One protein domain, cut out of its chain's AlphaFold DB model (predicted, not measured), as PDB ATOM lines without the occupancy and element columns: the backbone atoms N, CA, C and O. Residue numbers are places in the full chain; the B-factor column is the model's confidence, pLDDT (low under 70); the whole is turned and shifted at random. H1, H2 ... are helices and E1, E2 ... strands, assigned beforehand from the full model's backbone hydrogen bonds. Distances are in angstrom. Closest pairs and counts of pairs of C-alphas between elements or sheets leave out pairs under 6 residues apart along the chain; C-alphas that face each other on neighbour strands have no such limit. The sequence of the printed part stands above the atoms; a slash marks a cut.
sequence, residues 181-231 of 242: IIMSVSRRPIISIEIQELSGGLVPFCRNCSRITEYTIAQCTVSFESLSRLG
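Overview. This is residues 181 to 231 of the 242 residues of the protein "DUF4393 domain-containing protein" of bacterium 0.1xD8-82 (UniProt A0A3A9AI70). A long, narrow hairpin of two antiparallel strands, E1 and E2, makes much of the length of the domain, and one helix, H1, sits by the E2 end away from the hairpin's turn, pointing away from the hairpin. H1 packs on E2 with its first residues, while residues 226 to 231, of which 226 to 229 belong to H1, stick out free. The 51 printed residues hold two named strands and one named helix, in the order E1, E2, H1; the sheet has the order E1 - E2, antiparallel, and the class is mixed, helices and strands. The whole is loose, with a radius of gyration of the C-alphas of 13.1 A, and elongated, with spans of 41 by 22 by 19 A.

Arrangement. The sheet is made of E1, residues 190 to 196, and E2, residues 202 to 210. These neighbours are antiparallel, with 162 degrees between their directions, and form a hairpin. C-alphas 190 and 210 face each other at 4.9 A, as do C-alphas 196 and 202 at 4.7 A. Among the backbone pairs within hydrogen-bond range are N 191 and O 209, 2.8 A, and N 203 and O 195, 2.9 A. E2 bends by 53 degrees at residue 205; beside the bend, O 193 is within hydrogen-bond range of both N 205, at 2.8 A, and N 206, at 3.0 A. H1, residues 217 to 229, has 10 pairs of C-alphas within 8 A of E2. The closest C-alphas of the two are those of Asn 208 and Thr 221, 5.5 A apart, and their centres are 12.5 A apart. E1 and H1 are apart. In H1, every O i to N i+4 pair is within hydrogen-bond range.

Along the chain. E1 begins at C-alpha 190, (-21.249, 38.884, -49.096), and measures 19.7 A from first to last C-alpha. E2, residues 202 to 210, measures 20.6 A and begins at C-alpha 202, (-31.131, 23.473, -46.005). H1 runs 18.2 A from Ile 217 to Arg 229 and ends at C-alpha 229, (-28.544, 41.098, -63.933). Residues 181 to 189, before E1, hold no named element.

Size, cuts and confidence. The two C-alphas farthest apart in the domain are those of Ser 184 and Ser 199, at 42.0 A, while the first and last printed C-alphas, of Ile 181 and Gly 231, are 16.4 A apart. The printed part has no cut. The link from E1 to E2 is tight, with 5 residues, and the link from E2 to H1 is short, with 6 residues. The mean pLDDT of the printed part is 87.4, and no printed residue is under 70.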
ATOM      1  N   ILE A 181     -22.272  52.640 -53.101       88.44
ATOM      2  CA  ILE A 181     -21.686  52.040 -51.887       88.44
ATOM      3  C   ILE A 181     -20.776  50.848 -52.228       88.44
ATOM      4  O   ILE A 181     -19.705  50.704 -51.631       88.44
ATOM      5  N   ILE A 182     -21.173  49.987 -53.170       85.62
ATOM      6  CA  ILE A 182     -20.356  48.850 -53.621       85.62
ATOM      7  C   ILE A 182     -19.059  49.361 -54.251       85.62
ATOM      8  O   ILE A 182     -17.992  48.933 -53.827       85.62
ATOM      9  N   MET A 183     -19.150  50.325 -55.170       82.75
ATOM     10  CA  MET A 183     -18.014  50.854 -55.932       82.75
ATOM     11  C   MET A 183     -16.979  51.611 -55.086       82.75
ATOM     12  O   MET A 183     -15.855  51.813 -55.532       82.75
ATOM     13  N   SER A 184     -17.315  51.994 -53.847       82.56
ATOM     14  CA  SER A 184     -16.360  52.606 -52.906       82.56
ATOM     15  C   SER A 184     -15.253  51.658 -52.418       82.56
ATOM     16  O   SER A 184     -14.292  52.105 -51.794       82.56
ATOM     17  N   VAL A 185     -15.379  50.352 -52.673       79.50
ATOM     18  CA  VAL A 185     -14.402  49.329 -52.284       79.50
ATOM     19  C   VAL A 185     -14.185  48.349 -53.434       79.50
ATOM     20  O   VAL A 185     -15.108  48.034 -54.175       79.50
ATOM     21  N   SER A 186     -12.966  47.824 -53.576       75.94
ATOM     22  CA  SER A 186     -12.628  46.907 -54.676       75.94
ATOM     23  C   SER A 186     -13.342  45.559 -54.583       75.94
ATOM     24  O   SER A 186     -13.706  44.967 -55.594       75.94
ATOM     25  N   ARG A 187     -13.533  45.056 -53.361       78.81
ATOM     26  CA  ARG A 187     -14.282  43.834 -53.069       78.81
ATOM     27  C   ARG A 187     -15.119  44.051 -51.826       78.81
ATOM     28  O   ARG A 187     -14.645  44.608 -50.835       78.81
ATOM     29  N   ARG A 188     -16.359  43.576 -51.869       83.00
ATOM     30  CA  ARG A 188     -17.290  43.665 -50.751       83.00
ATOM     31  C   ARG A 188     -17.728  42.256 -50.353       83.00
ATOM     32  O   ARG A 188     -18.366  41.595 -51.166       83.00
ATOM     33  N   PRO A 189     -17.396  41.794 -49.132       85.19
ATOM     34  CA  PRO A 189     -17.845  40.496 -48.661       85.19
ATOM     35  C   PRO A 189     -19.367  40.404 -48.679       85.19
ATOM     36  O   PRO A 189     -20.074  41.363 -48.327       85.19
ATOM     37  N   ILE A 190     -19.843  39.231 -49.074       85.94
ATOM     38  CA  ILE A 190     -21.249  38.884 -49.096       85.94
ATOM     39  C   ILE A 190     -21.418  37.524 -48.429       85.94
ATOM     40  O   ILE A 190     -20.588  36.636 -48.606       85.94
ATOM     41  N   ILE A 191     -22.456  37.379 -47.614       85.69
ATOM     42  CA  ILE A 191     -22.754  36.133 -46.912       85.69
ATOM     43  C   ILE A 191     -24.150  35.655 -47.286       85.69
ATOM     44  O   ILE A 191     -25.058  36.455 -47.510       85.69
ATOM     45  N   SER A 192     -24.329  34.342 -47.326       84.62
ATOM     46  CA  SER A 192     -25.648  33.719 -47.342       84.62
ATOM     47  C   SER A 192     -25.746  32.805 -46.131       84.62
ATOM     48  O   SER A 192     -24.810  32.074 -45.820       84.62
ATOM     49  N   ILE A 193     -26.855  32.910 -45.411       84.62
ATOM     50  CA  ILE A 193     -27.142  32.145 -44.204       84.62
ATOM     51  C   ILE A 193     -28.248  31.161 -44.556       84.62
ATOM     52  O   ILE A 193     -29.333  31.563 -44.989       84.62
ATOM     53  N   GLU A 194     -27.979  29.886 -44.330       86.88
ATOM     54  CA  GLU A 194     -28.939  28.800 -44.483       86.88
ATOM     55  C   GLU A 194     -29.177  28.150 -43.120       86.88
ATOM     56  O   GLU A 194     -28.267  28.043 -42.298       86.88
ATOM     57  N   ILE A 195     -30.420  27.754 -42.859       88.31
ATOM     58  CA  ILE A 195     -30.803  27.020 -41.657       88.31
ATOM     59  C   ILE A 195     -30.947  25.556 -42.038       88.31
ATOM     60  O   ILE A 195     -31.667  25.218 -42.979       88.31
ATOM     61  N   GLN A 196     -30.283  24.692 -41.277       91.38
ATOM     62  CA  GLN A 196     -30.489  23.258 -41.370       91.38
ATOM     63  C   GLN A 196     -31.751  22.866 -40.605       91.38
ATOM     64  O   GLN A 196     -31.863  23.079 -39.397       91.38
ATOM     65  N   GLU A 197     -32.709  22.288 -41.316       90.12
ATOM     66  CA  GLU A 197     -33.904  21.716 -40.717       90.12
ATOM     67  C   GLU A 197     -33.611  20.354 -40.079       90.12
ATOM     68  O   GLU A 197     -32.715  19.620 -40.496       90.12
ATOM     69  N   LEU A 198     -34.448  19.959 -39.112       88.19
ATOM     70  CA  LEU A 198     -34.407  18.621 -38.500       88.19
ATOM     71  C   LEU A 198     -34.601  17.490 -39.528       88.19
ATOM     72  O   LEU A 198     -34.166  16.366 -39.299       88.19
ATOM     73  N   SER A 199     -35.246  17.795 -40.659       88.44
ATOM     74  CA  SER A 199     -35.432  16.910 -41.815       88.44
ATOM     75  C   SER A 199     -34.135  16.653 -42.603       88.44
ATOM     76  O   SER A 199     -34.115  15.787 -43.473       88.44
ATOM     77  N   GLY A 200     -33.063  17.404 -42.317       86.38
ATOM     78  CA  GLY A 200     -31.798  17.390 -43.051       86.38
ATOM     79  C   GLY A 200     -31.742  18.359 -44.238       86.38
ATOM     80  O   GLY A 200     -30.686  18.484 -44.853       86.38
ATOM     81  N   GLY A 201     -32.841  19.055 -44.560       87.44
ATOM     82  CA  GLY A 201     -32.872  20.079 -45.608       87.44
ATOM     83  C   GLY A 201     -32.162  21.375 -45.201       87.44
ATOM     84  O   GLY A 201     -32.113  21.717 -44.021       87.44
ATOM     85  N   LEU A 202     -31.633  22.108 -46.183       85.25
ATOM     86  CA  LEU A 202     -31.131  23.473 -46.005       85.25
ATOM     87  C   LEU A 202     -32.163  24.460 -46.550       85.25
ATOM     88  O   LEU A 202     -32.569  24.366 -47.711       85.25
ATOM     89  N   VAL A 203     -32.584  25.408 -45.715       86.12
ATOM     90  CA  VAL A 203     -33.521  26.469 -46.094       86.12
ATOM     91  C   VAL A 203     -32.799  27.813 -46.037       86.12
ATOM     92  O   VAL A 203     -32.199  28.137 -45.009       86.12
ATOM     93  N   PRO A 204     -32.846  28.633 -47.101       81.62
ATOM     94  CA  PRO A 204     -32.217  29.944 -47.078       81.62
ATOM     95  C   PRO A 204     -32.919  30.855 -46.065       81.62
ATOM     96  O   PRO A 204     -34.120  31.095 -46.162       81.62
ATOM     97  N   PHE A 205     -32.155  31.393 -45.117       82.62
ATOM     98  CA  PHE A 205     -32.628  32.380 -44.145       82.62
ATOM     99  C   PHE A 205     -32.315  33.806 -44.600       82.62
ATOM    100  O   PHE A 205     -33.169  34.687 -44.552       82.62
ATOM    101  N   CYS A 206     -31.093  34.029 -45.084       82.19
ATOM    102  CA  CYS A 206     -30.641  35.302 -45.637       82.19
ATOM    103  C   CYS A 206     -29.745  35.022 -46.841       82.19
ATOM    104  O   CYS A 206     -28.909  34.125 -46.789       82.19
ATOM    105  N   ARG A 207     -29.893  35.779 -47.927       83.50
ATOM    106  CA  ARG A 207     -29.005  35.690 -49.091       83.50
ATOM    107  C   ARG A 207     -28.419  37.042 -49.405       83.50
ATOM    108  O   ARG A 207     -29.088  38.063 -49.247       83.50
ATOM    109  N   ASN A 208     -27.202  37.016 -49.933       82.94
ATOM    110  CA  ASN A 208     -26.516  38.204 -50.412       82.94
ATOM    111  C   ASN A 208     -26.413  39.294 -49.325       82.94
ATOM    112  O   ASN A 208     -26.532  40.480 -49.609       82.94
ATOM    113  N   CYS A 209     -26.248  38.910 -48.060       84.38
ATOM    114  CA  CYS A 209     -26.174  39.845 -46.948       84.38
ATOM    115  C   CYS A 209     -24.787  40.511 -46.976       84.38
ATOM    116  O   CYS A 209     -23.762  39.841 -47.081       84.38
ATOM    117  N   SER A 210     -24.742  41.837 -46.891       86.31
ATOM    118  CA  SER A 210     -23.503  42.616 -46.915       86.31
ATOM    119  C   SER A 210     -23.476  43.586 -45.741       86.31
ATOM    120  O   SER A 210     -24.514  43.880 -45.148       86.31
ATOM    121  N   ARG A 211     -22.303  44.139 -45.418       87.44
ATOM    122  CA  ARG A 211     -22.162  45.202 -44.412       87.44
ATOM    123  C   ARG A 211     -22.590  46.564 -44.984       87.44
ATOM    124  O   ARG A 211     -21.783  47.490 -45.062       87.44
ATOM    125  N   ILE A 212     -23.839  46.641 -45.437       89.06
ATOM    126  CA  ILE A 212     -24.567  47.862 -45.803       89.06
ATOM    127  C   ILE A 212     -25.658  48.014 -44.747       89.06
ATOM    128  O   ILE A 212     -26.526  47.154 -44.629       89.06
ATOM    129  N   THR A 213     -25.556  49.053 -43.924       89.19
ATOM    130  CA  THR A 213     -26.415  49.245 -42.740       89.19
ATOM    131  C   THR A 213     -27.490  50.303 -42.961       89.19
ATOM    132  O   THR A 213     -28.407  50.432 -42.158       89.19
ATOM    133  N   GLU A 214     -27.384  51.051 -44.055       92.19
ATOM    134  CA  GLU A 214     -28.298  52.114 -44.465       92.19
ATOM    135  C   GLU A 214     -29.648  51.570 -44.958       92.19
ATOM    136  O   GLU A 214     -30.640  52.300 -44.980       92.19
ATOM    137  N   TYR A 215     -29.695  50.293 -45.347       93.00
ATOM    138  CA  TYR A 215     -30.868  49.637 -45.914       93.00
ATOM    139  C   TYR A 215     -31.086  48.262 -45.290       93.00
ATOM    140  O   TYR A 215     -30.167  47.638 -44.761       93.00
ATOM    141  N   THR A 216     -32.318  47.764 -45.376       92.12
ATOM    142  CA  THR A 216     -32.615  46.400 -44.929       92.12
ATOM    143  C   THR A 216     -31.900  45.373 -45.805       92.12
ATOM    144  O   THR A 216     -31.615  45.616 -46.980       92.12
ATOM    145  N   ILE A 217     -31.677  44.183 -45.250       89.25
ATOM    146  CA  ILE A 217     -31.119  43.046 -45.989       89.25
ATOM    147  C   ILE A 217     -31.936  42.774 -47.255       89.25
ATOM    148  O   ILE A 217     -31.365  42.702 -48.332       89.25
ATOM    149  N   ALA A 218     -33.267  42.700 -47.146       90.06
ATOM    150  CA  ALA A 218     -34.138  42.412 -48.285       90.06
ATOM    151  C   ALA A 218     -34.009  43.458 -49.407       90.06
ATOM    152  O   ALA A 218     -33.929  43.100 -50.580       90.06
ATOM    153  N   GLN A 219     -33.938  44.744 -49.050       93.56
ATOM    154  CA  GLN A 219     -33.676  45.828 -50.001       93.56
ATOM    155  C   GLN A 219     -32.319  45.655 -50.689       93.56
ATOM    156  O   GLN A 219     -32.238  45.763 -51.911       93.56
ATOM    157  N   CYS A 220     -31.275  45.336 -49.919       93.12
ATOM    158  CA  CYS A 220     -29.949  45.085 -50.471       93.12
ATOM    159  C   CYS A 220     -29.944  43.890 -51.424       93.12
ATOM    160  O   CYS A 220     -29.428  44.011 -52.529       93.12
ATOM    161  N   THR A 221     -30.561  42.769 -51.044       91.06
ATOM    162  CA  THR A 221     -30.645  41.557 -51.868       91.06
ATOM    163  C   THR A 221     -31.293  41.844 -53.222       91.06
ATOM    164  O   THR A 221     -30.729  41.468 -54.247       91.06
ATOM    165  N   VAL A 222     -32.424  42.562 -53.244       93.12
ATOM    166  CA  VAL A 222     -33.115  42.929 -54.494       93.12
ATOM    167  C   VAL A 222     -32.217  43.782 -55.390       93.12
ATOM    168  O   VAL A 222     -32.104  43.514 -56.587       93.12
ATOM    169  N   SER A 223     -31.539  44.782 -54.822       94.69
ATOM    170  CA  SER A 223     -30.620  45.621 -55.591       94.69
ATOM    171  C   SER A 223     -29.389  44.856 -56.068       94.69
ATOM    172  O   SER A 223     -28.996  45.028 -57.215       94.69
ATOM    173  N   PHE A 224     -28.804  43.970 -55.261       92.56
ATOM    174  CA  PHE A 224     -27.670  43.143 -55.683       92.56
ATOM    175  C   PHE A 224     -28.033  42.237 -56.864       92.56
ATOM    176  O   PHE A 224     -27.289  42.166 -57.839       92.56
ATOM    177  N   GLU A 225     -29.203  41.599 -56.833       91.38
ATOM    178  CA  GLU A 225     -29.682  40.780 -57.950       91.38
ATOM    179  C   GLU A 225     -29.962  41.619 -59.205       91.38
ATOM    180  O   GLU A 225     -29.622  41.205 -60.313       91.38
ATOM    181  N   SER A 226     -30.537  42.815 -59.038       94.19
ATOM    182  CA  SER A 226     -30.770  43.758 -60.138       94.19
ATOM    183  C   SER A 226     -29.456  44.210 -60.782       94.19
ATOM    184  O   SER A 226     -29.289  44.086 -61.994       94.19
ATOM    185  N   LEU A 227     -28.492  44.656 -59.973       90.62
ATOM    186  CA  LEU A 227     -27.172  45.104 -60.425       90.62
ATOM    187  C   LEU A 227     -26.382  43.972 -61.090       90.62
ATOM    188  O   LEU A 227     -25.717  44.202 -62.099       90.62
ATOM    189  N   SER A 228     -26.493  42.746 -60.571       89.31
ATOM    190  CA  SER A 228     -25.874  41.566 -61.177       89.31
ATOM    191  C   SER A 228     -26.498  41.235 -62.534       89.31
ATOM    192  O   SER A 228     -25.777  41.044 -63.512       89.31
ATOM    193  N   ARG A 229     -27.833  41.279 -62.653       91.56
ATOM    194  CA  ARG A 229     -28.544  41.098 -63.933       91.56
ATOM    195  C   ARG A 229     -28.166  42.162 -64.970       91.56
ATOM    196  O   ARG A 229     -28.122  41.855 -66.158       91.56
ATOM    197  N   LEU A 230     -27.900  43.394 -64.531       87.62
ATOM    198  CA  LEU A 230     -27.428  44.490 -65.386       87.62
ATOM    199  C   LEU A 230     -25.942  44.372 -65.766       87.62
ATOM    200  O   LEU A 230     -25.454  45.187 -66.544       87.62
ATOM    201  N   GLY A 231     -25.224  43.377 -65.235       86.12
ATOM    202  CA  GLY A 231     -23.796  43.177 -65.487       86.12
ATOM    203  C   GLY A 231     -22.896  44.214 -64.814       86.12
ATOM    204  O   GLY A 231     -21.749  44.371 -65.219       86.12
TER     205      GLY A 231